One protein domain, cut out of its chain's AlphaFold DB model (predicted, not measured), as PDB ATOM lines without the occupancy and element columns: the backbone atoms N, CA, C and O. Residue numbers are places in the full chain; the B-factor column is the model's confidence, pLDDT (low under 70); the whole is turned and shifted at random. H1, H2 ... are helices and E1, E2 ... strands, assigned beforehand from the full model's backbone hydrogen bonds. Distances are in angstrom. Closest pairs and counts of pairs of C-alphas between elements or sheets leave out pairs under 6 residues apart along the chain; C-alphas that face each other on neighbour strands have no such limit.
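What this domain is: This is residues 6 to 106 of the 107 residues of an uncharacterized protein of Candidatus Daviesbacteria bacterium GW2011_GWA2_38_24 (UniProt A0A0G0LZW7). A twisted sheet of four strands, E1 to E4, curls round one long helix, H2, which has the sheet on one side of it. The short first helix, H1, sits near the beginning of H2 and runs almost the same way, while a small hairpin of E5 and E6 reaches away from the helices as an arm. The printed part has 101 residues, with two named helices and six named strands in the order H1, E1, E2, E3, E4, E5, E6, H2, and its class is mixed, helices and strands. The larger sheet has the order E1, E2, E3, E4 and the smaller one E5, E6, both antiparallel. The whole is compact, with a radius of gyration of the C-alphas of 14.1 A and spans of 41 by 40 by 25 A.

How they stand to each other: H1, residues 6 to 15, is joined by a tight link to E1, residues 17 to 22. E1 and E2, residues 30 to 36, form a hairpin with directions 168 degrees apart; N 19 and O 33 are 3.0 A apart, within hydrogen-bond range. E2 forms a hairpin with E3, residues 40 to 49, at 153 degrees, and N 34 and O 42 are 2.8 A apart. E3 forms another with E4, residues 61 to 64, at 147 degrees, with N 48 and O 62 2.9 A apart. These four strands make a meander, each strand the antiparallel neighbour of the one before, and E1 and E4 are its edge strands. E4 runs on into E5, residues 67 to 69, across a break of 2 residues, at 63 degrees. E5 and E6, residues 75 to 77, form a hairpin, with N 68 and O 76 2.9 A apart. H2, residues 84 to 104, is on the sheet of E1 to E4, which curls round it. Its closest C-alphas to E1 are those of Phe 98 and Val 20, 6.3 A apart, and to E4 those of Glu 91 and Ile 63, 7.1 A apart. H1 is on the sheet too, and its closest C-alphas to E2 are those of Asn 15 and Val 36, 5.7 A apart. The two helices make two layers with the sheet, both on one face of it. H2 touches H1 with residues 86 to 90 alone; the closest C-alphas are those of Val 13 and Val 90, 7.3 A apart, and the helices run the same way at a shallow tilt of 7 degrees. E5 and H2 are apart. In H1 and H2 every O i to N i+4 pair is within hydrogen-bond range.

Where its parts are: H1 begins at C-alpha 6, (-22.552, -4.025, 39.269), and is 14.1 A long from first to last C-alpha. E1 measures 16.0 A, E2 19.6 A and E3, the longest strand, 27.0 A. E3 begins at C-alpha 40, (-27.865, 9.286, 48.989). E4 is 9.5 A long, E5 6.9 A and E6 6.8 A. H2 is 30.5 A long and ends at C-alpha 104, (-51.828, 14.104, 35.952).

The domain as a whole: The two C-alphas farthest apart, those of Asp 72 and Asn 106, are 42.6 A from each other. The printed part has no cut. The link from E3 to E4, 11 residues, is long. The mean pLDDT of the printed part is 88.6, and it is under 70 at residues 24 to 27 and 104 to 106, of which 104 belongs to H2.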
ATOM      1  N   LYS A   6     -21.350  -3.795  40.073       91.44
ATOM      2  CA  LYS A   6     -22.552  -4.025  39.269       91.44
ATOM      3  C   LYS A   6     -23.789  -4.215  40.148       91.44
ATOM      4  O   LYS A   6     -24.846  -3.697  39.806       91.44
ATOM      5  N   ASP A   7     -23.647  -4.887  41.290       93.00
ATOM      6  CA  ASP A   7     -24.749  -5.063  42.244       93.00
ATOM      7  C   ASP A   7     -25.169  -3.718  42.855       93.00
ATOM      8  O   ASP A   7     -26.360  -3.440  42.980       93.00
ATOM      9  N   ILE A   8     -24.204  -2.843  43.165       90.94
ATOM     10  CA  ILE A   8     -24.478  -1.488  43.675       90.94
ATOM     11  C   ILE A   8     -25.169  -0.635  42.605       90.94
ATOM     12  O   ILE A   8     -26.159   0.036  42.892       90.94
ATOM     13  N   GLN A   9     -24.674  -0.665  41.365       92.06
ATOM     14  CA  GLN A   9     -25.285   0.063  40.252       92.06
ATOM     15  C   GLN A   9     -26.720  -0.410  39.999       92.06
ATOM     16  O   GLN A   9     -27.614   0.416  39.831       92.06
ATOM     17  N   GLN A  10     -26.951  -1.724  40.022       93.06
ATOM     18  CA  GLN A  10     -28.283  -2.294  39.863       93.06
ATOM     19  C   GLN A  10     -29.205  -1.876  41.016       93.06
ATOM     20  O   GLN A  10     -30.314  -1.414  40.768       93.06
ATOM     21  N   TYR A  11     -28.718  -1.916  42.262       94.56
ATOM     22  CA  TYR A  11     -29.470  -1.434  43.421       94.56
ATOM     23  C   TYR A  11     -29.879   0.037  43.277       94.56
ATOM     24  O   TYR A  11     -31.033   0.376  43.541       94.56
ATOM     25  N   ILE A  12     -28.961   0.901  42.824       93.75
ATOM     26  CA  ILE A  12     -29.252   2.312  42.535       93.75
ATOM     27  C   ILE A  12     -30.361   2.412  41.492       93.75
ATOM     28  O   ILE A  12     -31.347   3.104  41.728       93.75
ATOM     29  N   VAL A  13     -30.235   1.713  40.360       93.56
ATOM     30  CA  VAL A  13     -31.250   1.744  39.300       93.56
ATOM     31  C   VAL A  13     -32.606   1.294  39.833       93.56
ATOM     32  O   VAL A  13     -33.603   1.951  39.540       93.56
ATOM     33  N   ASP A  14     -32.666   0.230  40.621       95.50
ATOM     34  CA  ASP A  14     -33.929  -0.357  41.070       95.50
ATOM     35  C   ASP A  14     -34.621   0.464  42.162       95.50
ATOM     36  O   ASP A  14     -35.848   0.484  42.228       95.50
ATOM     37  N   ASN A  15     -33.851   1.181  42.987       96.25
ATOM     38  CA  ASN A  15     -34.364   1.863  44.180       96.25
ATOM     39  C   ASN A  15     -34.333   3.392  44.090       96.25
ATOM     40  O   ASN A  15     -34.685   4.063  45.061       96.25
ATOM     41  N   ILE A  16     -33.916   3.963  42.960       95.81
ATOM     42  CA  ILE A  16     -33.940   5.412  42.765       95.81
ATOM     43  C   ILE A  16     -35.376   5.940  42.743       95.81
ATOM     44  O   ILE A  16     -36.244   5.463  42.009       95.81
ATOM     45  N   GLN A  17     -35.611   6.952  43.565       95.44
ATOM     46  CA  GLN A  17     -36.889   7.616  43.764       95.44
ATOM     47  C   GLN A  17     -36.770   9.088  43.386       95.44
ATOM     48  O   GLN A  17     -35.737   9.726  43.619       95.44
ATOM     49  N   PHE A  18     -37.859   9.623  42.838       94.56
ATOM     50  CA  PHE A  18     -37.950  11.003  42.383       94.56
ATOM     51  C   PHE A  18     -39.130  11.691  43.051       94.56
ATOM     52  O   PHE A  18     -40.252  11.189  43.022       94.56
ATOM     53  N   GLU A  19     -38.866  12.854  43.626       94.50
ATOM     54  CA  GLU A  19     -39.878  13.794  44.095       94.50
ATOM     55  C   GLU A  19     -39.802  14.999  43.154       94.50
ATOM     56  O   GLU A  19     -38.767  15.668  43.084       94.50
ATOM     57  N   VAL A  20     -40.852  15.193  42.354       92.19
ATOM     58  CA  VAL A  20     -40.915  16.210  41.299       92.19
ATOM     59  C   VAL A  20     -41.896  17.290  41.724       92.19
ATOM     60  O   VAL A  20     -43.068  17.000  41.951       92.19
ATOM     61  N   ASN A  21     -41.419  18.529  41.778       89.88
ATOM     62  CA  ASN A  21     -42.238  19.707  42.013       89.88
ATOM     63  C   ASN A  21     -42.300  20.502  40.708       89.88
ATOM     64  O   ASN A  21     -41.284  21.042  40.268       89.88
ATOM     65  N   SER A  22     -43.461  20.501  40.052       81.56
ATOM     66  CA  SER A  22     -43.696  21.272  38.829       81.56
ATOM     67  C   SER A  22     -43.856  22.750  39.161       81.56
ATOM     68  O   SER A  22     -44.649  23.094  40.035       81.56
ATOM     69  N   GLU A  23     -43.164  23.609  38.425       77.19
ATOM     70  CA  GLU A  23     -43.294  25.060  38.540       77.19
ATOM     71  C   GLU A  23     -44.167  25.562  37.385       77.19
ATOM     72  O   GLU A  23     -43.970  25.189  36.226       77.19
ATOM     73  N   SER A  24     -45.171  26.383  37.693       59.84
ATOM     74  CA  SER A  24     -46.207  26.784  36.732       59.84
ATOM     75  C   SER A  24     -45.915  28.084  35.981       59.84
ATOM     76  O   SER A  24     -46.623  28.385  35.024       59.84
ATOM     77  N   SER A  25     -44.917  28.872  36.399       60.56
ATOM     78  CA  SER A  25     -44.779  30.262  35.928       60.56
ATOM     79  C   SER A  25     -43.379  30.712  35.504       60.56
ATOM     80  O   SER A  25     -43.291  31.740  34.842       60.56
ATOM     81  N   ASP A  26     -42.310  29.959  35.780       60.78
ATOM     82  CA  ASP A  26     -40.946  30.357  35.400       60.78
ATOM     83  C   ASP A  26     -40.012  29.149  35.199       60.78
ATOM     84  O   ASP A  26     -40.233  28.093  35.793       60.78
ATOM     85  N   PRO A  27     -38.931  29.267  34.399       65.81
ATOM     86  CA  PRO A  27     -37.872  28.268  34.379       65.81
ATOM     87  C   PRO A  27     -37.239  28.134  35.775       65.81
ATOM     88  O   PRO A  27     -36.809  29.137  36.348       65.81
ATOM     89  N   PRO A  28     -37.056  26.910  36.295       77.00
ATOM     90  CA  PRO A  28     -37.209  25.615  35.623       77.00
ATOM     91  C   PRO A  28     -38.654  25.089  35.615       77.00
ATOM     92  O   PRO A  28     -39.357  25.257  36.593       77.00
ATOM     93  N   LYS A  29     -39.052  24.327  34.582       83.25
ATOM     94  CA  LYS A  29     -40.359  23.630  34.503       83.25
ATOM     95  C   LYS A  29     -40.646  22.746  35.717       83.25
ATOM     96  O   LYS A  29     -41.797  22.527  36.082       83.25
ATOM     97  N   ALA A  30     -39.598  22.172  36.297       89.38
ATOM     98  CA  ALA A  30     -39.699  21.432  37.538       89.38
ATOM     99  C   ALA A  30     -38.373  21.423  38.290       89.38
ATOM    100  O   ALA A  30     -37.292  21.428  37.688       89.38
ATOM    101  N   THR A  31     -38.470  21.311  39.611       92.00
ATOM    102  CA  THR A  31     -37.359  20.895  40.460       92.00
ATOM    103  C   THR A  31     -37.526  19.431  40.850       92.00
ATOM    104  O   THR A  31     -38.633  18.948  41.090       92.00
ATOM    105  N   ILE A  32     -36.416  18.698  40.878       94.06
ATOM    106  CA  ILE A  32     -36.391  17.271  41.188       94.06
ATOM    107  C   ILE A  32     -35.450  17.030  42.366       94.06
ATOM    108  O   ILE A  32     -34.328  17.550  42.440       94.06
ATOM    109  N   LYS A  33     -35.914  16.205  43.299       94.75
ATOM    110  CA  LYS A  33     -35.082  15.550  44.303       94.75
ATOM    111  C   LYS A  33     -34.936  14.084  43.932       94.75
ATOM    112  O   LYS A  33     -35.924  13.393  43.697       94.75
ATOM    113  N   VAL A  34     -33.696  13.621  43.924       94.00
ATOM    114  CA  VAL A  34     -33.307  12.246  43.623       94.00
ATOM    115  C   VAL A  34     -32.874  11.580  44.920       94.00
ATOM    116  O   VAL A  34     -32.042  12.120  45.648       94.00
ATOM    117  N   THR A  35     -33.441  10.421  45.241       96.06
ATOM    118  CA  THR A  35     -33.100   9.681  46.463       96.06
ATOM    119  C   THR A  35     -32.897   8.209  46.156       96.06
ATOM    120  O   THR A  35     -33.726   7.598  45.499       96.06
ATOM    121  N   VAL A  36     -31.815   7.632  46.668       95.50
ATOM    122  CA  VAL A  36     -31.639   6.180  46.760       95.50
ATOM    123  C   VAL A  36     -31.584   5.849  48.252       95.50
ATOM    124  O   VAL A  36     -30.620   6.247  48.917       95.50
ATOM    125  N   PRO A  37     -32.618   5.189  48.811       93.81
ATOM    126  CA  PRO A  37     -32.697   4.895  50.239       93.81
ATOM    127  C   PRO A  37     -31.426   4.224  50.767       93.81
ATOM    128  O   PRO A  37     -30.926   3.274  50.175       93.81
ATOM    129  N   GLY A  38     -30.880   4.745  51.867       91.00
ATOM    130  CA  GLY A  38     -29.657   4.209  52.477       91.00
ATOM    131  C   GLY A  38     -28.350   4.516  51.733       91.00
ATOM    132  O   GLY A  38     -27.298   4.111  52.217       91.00
ATOM    133  N   VAL A  39     -28.390   5.239  50.604       92.62
ATOM    134  CA  VAL A  39     -27.192   5.582  49.817       92.62
ATOM    135  C   VAL A  39     -27.000   7.095  49.710       92.62
ATOM    136  O   VAL A  39     -25.987   7.611  50.173       92.62
ATOM    137  N   PHE A  40     -27.953   7.827  49.122       92.81
ATOM    138  CA  PHE A  40     -27.865   9.286  48.989       92.81
ATOM    139  C   PHE A  40     -29.236   9.948  48.797       92.81
ATOM    140  O   PHE A  40     -30.202   9.325  48.355       92.81
ATOM    141  N   SER A  41     -29.303  11.252  49.071       94.12
ATOM    142  CA  SER A  41     -30.412  12.117  48.661       94.12
ATOM    143  C   SER A  41     -29.854  13.454  48.187       94.12
ATOM    144  O   SER A  41     -29.087  14.094  48.905       94.12
ATOM    145  N   VAL A  42     -30.225  13.865  46.976       93.25
ATOM    146  CA  VAL A  42     -29.765  15.109  46.350       93.25
ATOM    147  C   VAL A  42     -30.969  15.892  45.854       93.25
ATOM    148  O   VAL A  42     -31.831  15.367  45.152       93.25
ATOM    149  N   LYS A  43     -31.037  17.164  46.246       92.12
ATOM    150  CA  LYS A  43     -32.066  18.121  45.827       92.12
ATOM    151  C   LYS A  43     -31.473  19.114  44.838       92.12
ATOM    152  O   LYS A  43     -30.297  19.443  44.946       92.12
ATOM    153  N   GLY A  44     -32.320  19.670  43.976       89.06
ATOM    154  CA  GLY A  44     -31.948  20.794  43.115       89.06
ATOM    155  C   GLY A  44     -31.580  20.387  41.695       89.06
ATOM    156  O   GLY A  44     -30.902  21.141  41.003       89.06
ATOM    157  N   PHE A  45     -31.993  19.200  41.253       92.69
ATOM    158  CA  PHE A  45     -32.071  18.934  39.823       92.69
ATOM    159  C   PHE A  45     -33.150  19.828  39.224       92.69
ATOM    160  O   PHE A  45     -34.182  20.065  39.852       92.69
ATOM    161  N   MET A  46     -32.912  20.322  38.018       91.44
ATOM    162  CA  MET A  46     -33.847  21.193  37.319       91.44
ATOM    163  C   MET A  46     -34.173  20.604  35.958       91.44
ATOM    164  O   MET A  46     -33.268  20.205  35.230       91.44
ATOM    165  N   LEU A  47     -35.448  20.610  35.591       90.50
ATOM    166  CA  LEU A  47     -35.870  20.368  34.219       90.50
ATOM    167  C   LEU A  47     -36.201  21.711  33.577       90.50
ATOM    168  O   LEU A  47     -37.041  22.460  34.070       90.50
ATOM    169  N   LYS A  48     -35.501  22.042  32.498       90.31
ATOM    170  CA  LYS A  48     -35.623  23.316  31.783       90.31
ATOM    171  C   LYS A  48     -36.073  23.082  30.354       90.31
ATOM    172  O   LYS A  48     -35.848  22.010  29.801       90.31
ATOM    173  N   GLU A  49     -36.663  24.102  29.746       89.00
ATOM    174  CA  GLU A  49     -36.807  24.126  28.294       89.00
ATOM    175  C   GLU A  49     -35.446  24.266  27.627       89.00
ATOM    176  O   GLU A  49     -34.560  24.982  28.102       89.00
ATOM    177  N   SER A  50     -35.290  23.573  26.509       89.81
ATOM    178  CA  SER A  50     -34.104  23.610  25.676       89.81
ATOM    179  C   SER A  50     -34.483  24.077  24.278       89.81
ATOM    180  O   SER A  50     -35.529  23.724  23.752       89.81
ATOM    181  N   LYS A  51     -33.598  24.835  23.630       91.31
ATOM    182  CA  LYS A  51     -33.726  25.140  22.193       91.31
ATOM    183  C   LYS A  51     -33.282  23.972  21.306       91.31
ATOM    184  O   LYS A  51     -33.500  24.002  20.100       91.31
ATOM    185  N   PHE A  52     -32.634  22.973  21.899       91.44
ATOM    186  CA  PHE A  52     -32.120  21.789  21.225       91.44
ATOM    187  C   PHE A  52     -32.862  20.554  21.710       91.44
ATOM    188  O   PHE A  52     -33.043  20.375  22.916       91.44
ATOM    189  N   GLU A  53     -33.234  19.691  20.771       91.69
ATOM    190  CA  GLU A  53     -33.837  18.405  21.080       91.69
ATOM    191  C   GLU A  53     -32.866  17.543  21.892       91.69
ATOM    192  O   GLU A  53     -31.678  17.390  21.573       91.69
ATOM    193  N   HIS A  54     -33.381  16.964  22.967       88.44
ATOM    194  CA  HIS A  54     -32.637  16.049  23.796       88.44
ATOM    195  C   HIS A  54     -32.444  14.723  23.059       88.44
ATOM    196  O   HIS A  54     -33.385  13.943  22.902       88.44
ATOM    197  N   LYS A  55     -31.194  14.420  22.685       84.44
ATOM    198  CA  LYS A  55     -30.807  13.271  21.838       84.44
ATOM    199  C   LYS A  55     -31.417  11.917  22.233       84.44
ATOM    200  O   LYS A  55     -31.513  11.036  21.390       84.44
ATOM    201  N   LYS A  56     -31.744  11.722  23.515       85.19
ATOM    202  CA  LYS A  56     -32.239  10.447  24.078       85.19
ATOM    203  C   LYS A  56     -33.713  10.455  24.472       85.19
ATOM    204  O   LYS A  56     -34.275   9.388  24.705       85.19
ATOM    205  N   LEU A  57     -34.305  11.640  24.612       86.50
ATOM    206  CA  LEU A  57     -35.673  11.794  25.121       86.50
ATOM    207  C   LEU A  57     -36.648  12.212  24.016       86.50
ATOM    208  O   LEU A  57     -37.841  11.985  24.177       86.50
ATOM    209  N   GLY A  58     -36.146  12.758  22.899       85.81
ATOM    210  CA  GLY A  58     -36.983  13.212  21.786       85.81
ATOM    211  C   GLY A  58     -37.830  14.439  22.126       85.81
ATOM    212  O   GLY A  58     -38.889  14.633  21.543       85.81
ATOM    213  N   ASP A  59     -37.402  15.225  23.119       87.81
ATOM    214  CA  ASP A  59     -38.111  16.411  23.602       87.81
ATOM    215  C   ASP A  59     -37.136  17.579  23.804       87.81
ATOM    216  O   ASP A  59     -35.933  17.392  23.996       87.81
ATOM    217  N   PHE A  60     -37.650  18.801  23.765       90.44
ATOM    218  CA  PHE A  60     -36.915  20.056  23.893       90.44
ATOM    219  C   PHE A  60     -36.725  20.430  25.363       90.44
ATOM    220  O   PHE A  60     -37.105  21.507  25.830       90.44
ATOM    221  N   VAL A  61     -36.110  19.515  26.109       89.81
ATOM    222  CA  VAL A  61     -35.842  19.657  27.541       89.81
ATOM    223  C   VAL A  61     -34.364  19.491  27.851       89.81
ATOM    224  O   VAL A  61     -33.622  18.800  27.155       89.81
ATOM    225  N   TRP A  62     -33.933  20.123  28.934       90.69
ATOM    226  CA  TRP A  62     -32.610  19.940  29.505       90.69
ATOM    227  C   TRP A  62     -32.738  19.596  30.985       90.69
ATOM    228  O   TRP A  62     -33.286  20.374  31.769       90.69
ATOM    229  N   ILE A  63     -32.229  18.422  31.357       90.94
ATOM    230  CA  ILE A  63     -32.102  18.008  32.752       90.94
ATOM    231  C   ILE A  63     -30.753  18.516  33.247       90.94
ATOM    232  O   ILE A  63     -29.697  18.027  32.852       90.94
ATOM    233  N   GLN A  64     -30.793  19.531  34.099       91.56
ATOM    234  CA  GLN A  64     -29.609  20.117  34.700       91.56
ATOM    235  C   GLN A  64     -29.363  19.475  36.077       91.56
ATOM    236  O   GLN A  64     -30.225  19.591  36.960       91.56
ATOM    237  N   PRO A  65     -28.198  18.836  36.295       91.69
ATOM    238  CA  PRO A  65     -27.795  18.364  37.613       91.69
ATOM    239  C   PRO A  65     -27.673  19.515  38.610       91.69
ATOM    240  O   PRO A  65     -27.507  20.685  38.250       91.69
ATOM    241  N   THR A  66     -27.697  19.180  39.896       91.25
ATOM    242  CA  THR A  66     -27.425  20.163  40.947       91.25
ATOM    243  C   THR A  66     -26.027  20.748  40.770       91.25
ATOM    244  O   THR A  66     -25.052  20.028  40.542       91.25
ATOM    245  N   SER A  67     -25.920  22.069  40.903       90.69
ATOM    246  CA  SER A  67     -24.652  22.788  40.818       90.69
ATOM    247  C   SER A  67     -24.560  23.862  41.894       90.69
ATOM    248  O   SER A  67     -25.573  24.355  42.389       90.69
ATOM    249  N   VAL A  68     -23.333  24.219  42.262       90.62
ATOM    250  CA  VAL A  68     -23.036  25.289  43.219       90.62
ATOM    251  C   VAL A  68     -22.188  26.363  42.560       90.62
ATOM    252  O   VAL A  68     -21.335  26.078  41.713       90.62
ATOM    253  N   ARG A  69     -22.420  27.615  42.959       92.12
ATOM    254  CA  ARG A  69     -21.599  28.745  42.533       92.12
ATOM    255  C   ARG A  69     -20.346  28.806  43.399       92.12
ATOM    256  O   ARG A  69     -20.433  28.894  44.621       92.12
ATOM    257  N   LYS A  70     -19.184  28.756  42.763       93.38
ATOM    258  CA  LYS A  70     -17.888  28.939  43.412       93.38
ATOM    259  C   LYS A  70     -17.624  30.416  43.705       93.38
ATOM    260  O   LYS A  70     -18.258  31.303  43.132       93.38
ATOM    261  N   ALA A  71     -16.624  30.675  44.547       93.12
ATOM    262  CA  ALA A  71     -16.166  32.028  44.871       93.12
ATOM    263  C   ALA A  71     -15.684  32.821  43.638       93.12
ATOM    264  O   ALA A  71     -15.840  34.035  43.598       93.12
ATOM    265  N   ASP A  72     -15.165  32.140  42.609       94.31
ATOM    266  CA  ASP A  72     -14.761  32.747  41.328       94.31
ATOM    267  C   ASP A  72     -15.949  33.070  40.397       94.31
ATOM    268  O   ASP A  72     -15.762  33.509  39.263       94.31
ATOM    269  N   GLY A  73     -17.180  32.830  40.857       92.75
ATOM    270  CA  GLY A  73     -18.410  33.070  40.117       92.75
ATOM    271  C   GLY A  73     -18.795  31.965  39.131       92.75
ATOM    272  O   GLY A  73     -19.900  32.044  38.589       92.75
ATOM    273  N   LYS A  74     -17.954  30.941  38.916       92.75
ATOM    274  CA  LYS A  74     -18.261  29.800  38.039       92.75
ATOM    275  C   LYS A  74     -19.173  28.794  38.736       92.75
ATOM    276  O   LYS A  74     -19.169  28.670  39.959       92.75
ATOM    277  N   PHE A  75     -19.928  28.033  37.948       89.25
ATOM    278  CA  PHE A  75     -20.736  26.923  38.450       89.25
ATOM    279  C   PHE A  75     -19.966  25.606  38.363       89.25
ATOM    280  O   PHE A  75     -19.208  25.375  37.421       89.25
ATOM    281  N   MET A  76     -20.158  24.747  39.360       90.12
ATOM    282  CA  MET A  76     -19.657  23.375  39.387       90.12
ATOM    283  C   MET A  76     -20.806  22.438  39.705       90.12
ATOM    284  O   MET A  76     -21.527  22.653  40.677       90.12
ATOM    285  N   GLU A  77     -20.957  21.405  38.885       89.50
ATOM    286  CA  GLU A  77     -21.868  20.303  39.167       89.50
ATOM    287  C   GLU A  77     -21.405  19.578  40.429       89.50
ATOM    288  O   GLU A  77     -20.220  19.287  40.594       89.50
ATOM    289  N   VAL A  78     -22.341  19.326  41.340       88.31
ATOM    290  CA  VAL A  78     -22.062  18.622  42.602       88.31
ATOM    291  C   VAL A  78     -22.488  17.163  42.560       88.31
ATOM    292  O   VAL A  78     -22.227  16.422  43.501       88.31
ATOM    293  N   PHE A  79     -23.155  16.752  41.483       90.44
ATOM    294  CA  PHE A  79     -23.630  15.394  41.321       90.44
ATOM    295  C   PHE A  79     -23.517  14.949  39.869       90.44
ATOM    296  O   PHE A  79     -24.046  15.600  38.971       90.44
ATOM    297  N   TRP A  80     -22.867  13.809  39.670       89.44
ATOM    298  CA  TRP A  80     -22.776  13.105  38.401       89.44
ATOM    299  C   TRP A  80     -22.582  11.611  38.680       89.44
ATOM    300  O   TRP A  80     -22.086  11.224  39.740       89.44
ATOM    301  N   PHE A  81     -22.948  10.768  37.718       89.56
ATOM    302  CA  PHE A  81     -22.529   9.369  37.702       89.56
ATOM    303  C   PHE A  81     -21.332   9.234  36.758       89.56
ATOM    304  O   PHE A  81     -21.378   9.722  35.631       89.56
ATOM    305  N   GLU A  82     -20.255   8.585  37.208       89.69
ATOM    306  CA  GLU A  82     -19.068   8.339  36.372       89.69
ATOM    307  C   GLU A  82     -19.391   7.408  35.191       89.69
ATOM    308  O   GLU A  82     -18.947   7.626  34.062       89.69
ATOM    309  N   ASP A  83     -20.235   6.402  35.435       91.50
ATOM    310  CA  ASP A  83     -20.767   5.545  34.384       91.50
ATOM    311  C   ASP A  83     -21.849   6.287  33.588       91.50
ATOM    312  O   ASP A  83     -22.979   6.486  34.045       91.50
ATOM    313  N   LYS A  84     -21.507   6.650  32.349       90.75
ATOM    314  CA  LYS A  84     -22.417   7.321  31.413       90.75
ATOM    315  C   LYS A  84     -23.696   6.525  31.151       90.75
ATOM    316  O   LYS A  84     -24.741   7.131  30.962       90.75
ATOM    317  N   LYS A  85     -23.647   5.189  31.149       91.12
ATOM    318  CA  LYS A  85     -24.852   4.372  30.933       91.12
ATOM    319  C   LYS A  85     -25.795   4.467  32.126       91.12
ATOM    320  O   LYS A  85     -27.005   4.541  31.940       91.12
ATOM    321  N   LEU A  86     -25.244   4.495  33.340       91.44
ATOM    322  CA  LEU A  86     -26.033   4.728  34.546       91.44
ATOM    323  C   LEU A  86     -26.648   6.128  34.529       91.44
ATOM    324  O   LEU A  86     -27.837   6.263  34.810       91.44
ATOM    325  N   TRP A  87     -25.868   7.145  34.143       91.56
ATOM    326  CA  TRP A  87     -26.385   8.504  33.975       91.56
ATOM    327  C   TRP A  87     -27.582   8.540  33.019       91.56
ATOM    328  O   TRP A  87     -28.629   9.066  33.379       91.56
ATOM    329  N   ASP A  88     -27.470   7.899  31.856       91.69
ATOM    330  CA  ASP A  88     -28.534   7.857  30.846       91.69
ATOM    331  C   ASP A  88     -29.826   7.220  31.362       91.69
ATOM    332  O   ASP A  88     -30.928   7.695  31.079       91.69
ATOM    333  N   ILE A  89     -29.698   6.139  32.138       92.25
ATOM    334  CA  ILE A  89     -30.839   5.469  32.766       92.25
ATOM    335  C   ILE A  89     -31.506   6.406  33.776       92.25
ATOM    336  O   ILE A  89     -32.732   6.513  33.801       92.25
ATOM    337  N   VAL A  90     -30.717   7.093  34.607       90.69
ATOM    338  CA  VAL A  90     -31.248   8.026  35.607       90.69
ATOM    339  C   VAL A  90     -31.909   9.229  34.939       90.69
ATOM    340  O   VAL A  90     -33.020   9.585  35.318       90.69
ATOM    341  N   GLU A  91     -31.286   9.804  33.914       91.25
ATOM    342  CA  GLU A  91     -31.827  10.916  33.128       91.25
ATOM    343  C   GLU A  91     -33.183  10.552  32.507       91.25
ATOM    344  O   GLU A  91     -34.156  11.296  32.648       91.25
ATOM    345  N   ARG A  92     -33.295   9.352  31.919       92.88
ATOM    346  CA  ARG A  92     -34.570   8.834  31.405       92.88
ATOM    347  C   ARG A  92     -35.623   8.692  32.503       92.88
ATOM    348  O   ARG A  92     -36.754   9.126  32.311       92.88
ATOM    349  N   LYS A  93     -35.261   8.137  33.661       93.44
ATOM    350  CA  LYS A  93     -36.198   7.972  34.783       93.44
ATOM    351  C   LYS A  93     -36.653   9.306  35.390       93.44
ATOM    352  O   LYS A  93     -37.815   9.410  35.781       93.44
ATOM    353  N   ILE A  94     -35.780  10.318  35.441       91.75
ATOM    354  CA  ILE A  94     -36.141  11.687  35.847       91.75
ATOM    355  C   ILE A  94     -37.202  12.245  34.897       91.75
ATOM    356  O   ILE A  94     -38.227  12.755  35.349       91.75
ATOM    357  N   TYR A  95     -36.975  12.120  33.589       91.62
ATOM    358  CA  TYR A  95     -37.913  12.598  32.578       91.62
ATOM    359  C   TYR A  95     -39.269  11.881  32.655       91.62
ATOM    360  O   TYR A  95     -40.311  12.532  32.698       91.62
ATOM    361  N   ASP A  96     -39.267  10.551  32.771       92.31
ATOM    362  CA  ASP A  96     -40.497   9.765  32.910       92.31
ATOM    363  C   ASP A  96     -41.276  10.150  34.189       92.31
ATOM    364  O   ASP A  96     -42.509  10.191  34.184       92.31
ATOM    365  N   ALA A  97     -40.579  10.447  35.294       91.31
ATOM    366  CA  ALA A  97     -41.203  10.927  36.528       91.31
ATOM    367  C   ALA A  97     -41.841  12.313  36.351       91.31
ATOM    368  O   ALA A  97     -42.947  12.540  36.841       91.31
ATOM    369  N   PHE A  98     -41.184  13.212  35.614       88.19
ATOM    370  CA  PHE A  98     -41.737  14.520  35.269       88.19
ATOM    371  C   PHE A  98     -43.009  14.402  34.425       88.19
ATOM    372  O   PHE A  98     -44.036  14.964  34.800       88.19
ATOM    373  N   LEU A  99     -42.987  13.613  33.344       87.94
ATOM    374  CA  LEU A  99     -44.162  13.417  32.487       87.94
ATOM    375  C   LEU A  99     -45.371  12.881  33.264       87.94
ATOM    376  O   LEU A  99     -46.495  13.321  33.036       87.94
ATOM    377  N   LYS A 100     -45.154  11.970  34.222       89.06
ATOM    378  CA  LYS A 100     -46.229  11.445  35.081       89.06
ATOM    379  C   LYS A 100     -46.894  12.518  35.936       89.06
ATOM    380  O   LYS A 100     -48.091  12.416  36.179       89.06
ATOM    381  N   VAL A 101     -46.137  13.497  36.429       85.19
ATOM    382  CA  VAL A 101     -46.694  14.599  37.227       85.19
ATOM    383  C   VAL A 101     -47.416  15.592  36.323       85.19
ATOM    384  O   VAL A 101     -48.549  15.959  36.611       85.19
ATOM    385  N   THR A 102     -46.815  15.957  35.192       78.31
ATOM    386  CA  THR A 102     -47.404  16.918  34.252       78.31
ATOM    387  C   THR A 102     -48.696  16.399  33.622       78.31
ATOM    388  O   THR A 102     -49.675  17.134  33.566       78.31
ATOM    389  N   ASN A 103     -48.746  15.131  33.200       76.50
ATOM    390  CA  ASN A 103     -49.956  14.557  32.603       76.50
ATOM    391  C   ASN A 103     -51.106  14.454  33.613       76.50
ATOM    392  O   ASN A 103     -52.239  14.738  33.254       76.50
ATOM    393  N   LYS A 104     -50.816  14.129  34.881       64.56
ATOM    394  CA  LYS A 104     -51.828  14.104  35.952       64.56
ATOM    395  C   LYS A 104     -52.422  15.472  36.271       64.56
ATOM    396  O   LYS A 104     -53.532  15.531  36.775       64.56
ATOM    397  N   ASN A 105     -51.682  16.550  36.029       58.34
ATOM    398  CA  ASN A 105     -52.170  17.909  36.257       58.34
ATOM    399  C   ASN A 105     -53.028  18.434  35.088       58.34
ATOM    400  O   ASN A 105     -53.637  19.492  35.226       58.34
ATOM    401  N   ASN A 106     -53.049  17.726  33.952       54.22
ATOM    402  CA  ASN A 106     -53.800  18.085  32.744       54.22
ATOM    403  C   ASN A 106     -55.063  17.218  32.529       54.22
ATOM    404  O   ASN A 106     -55.749  17.409  31.524       54.22
TER     405      ASN A 106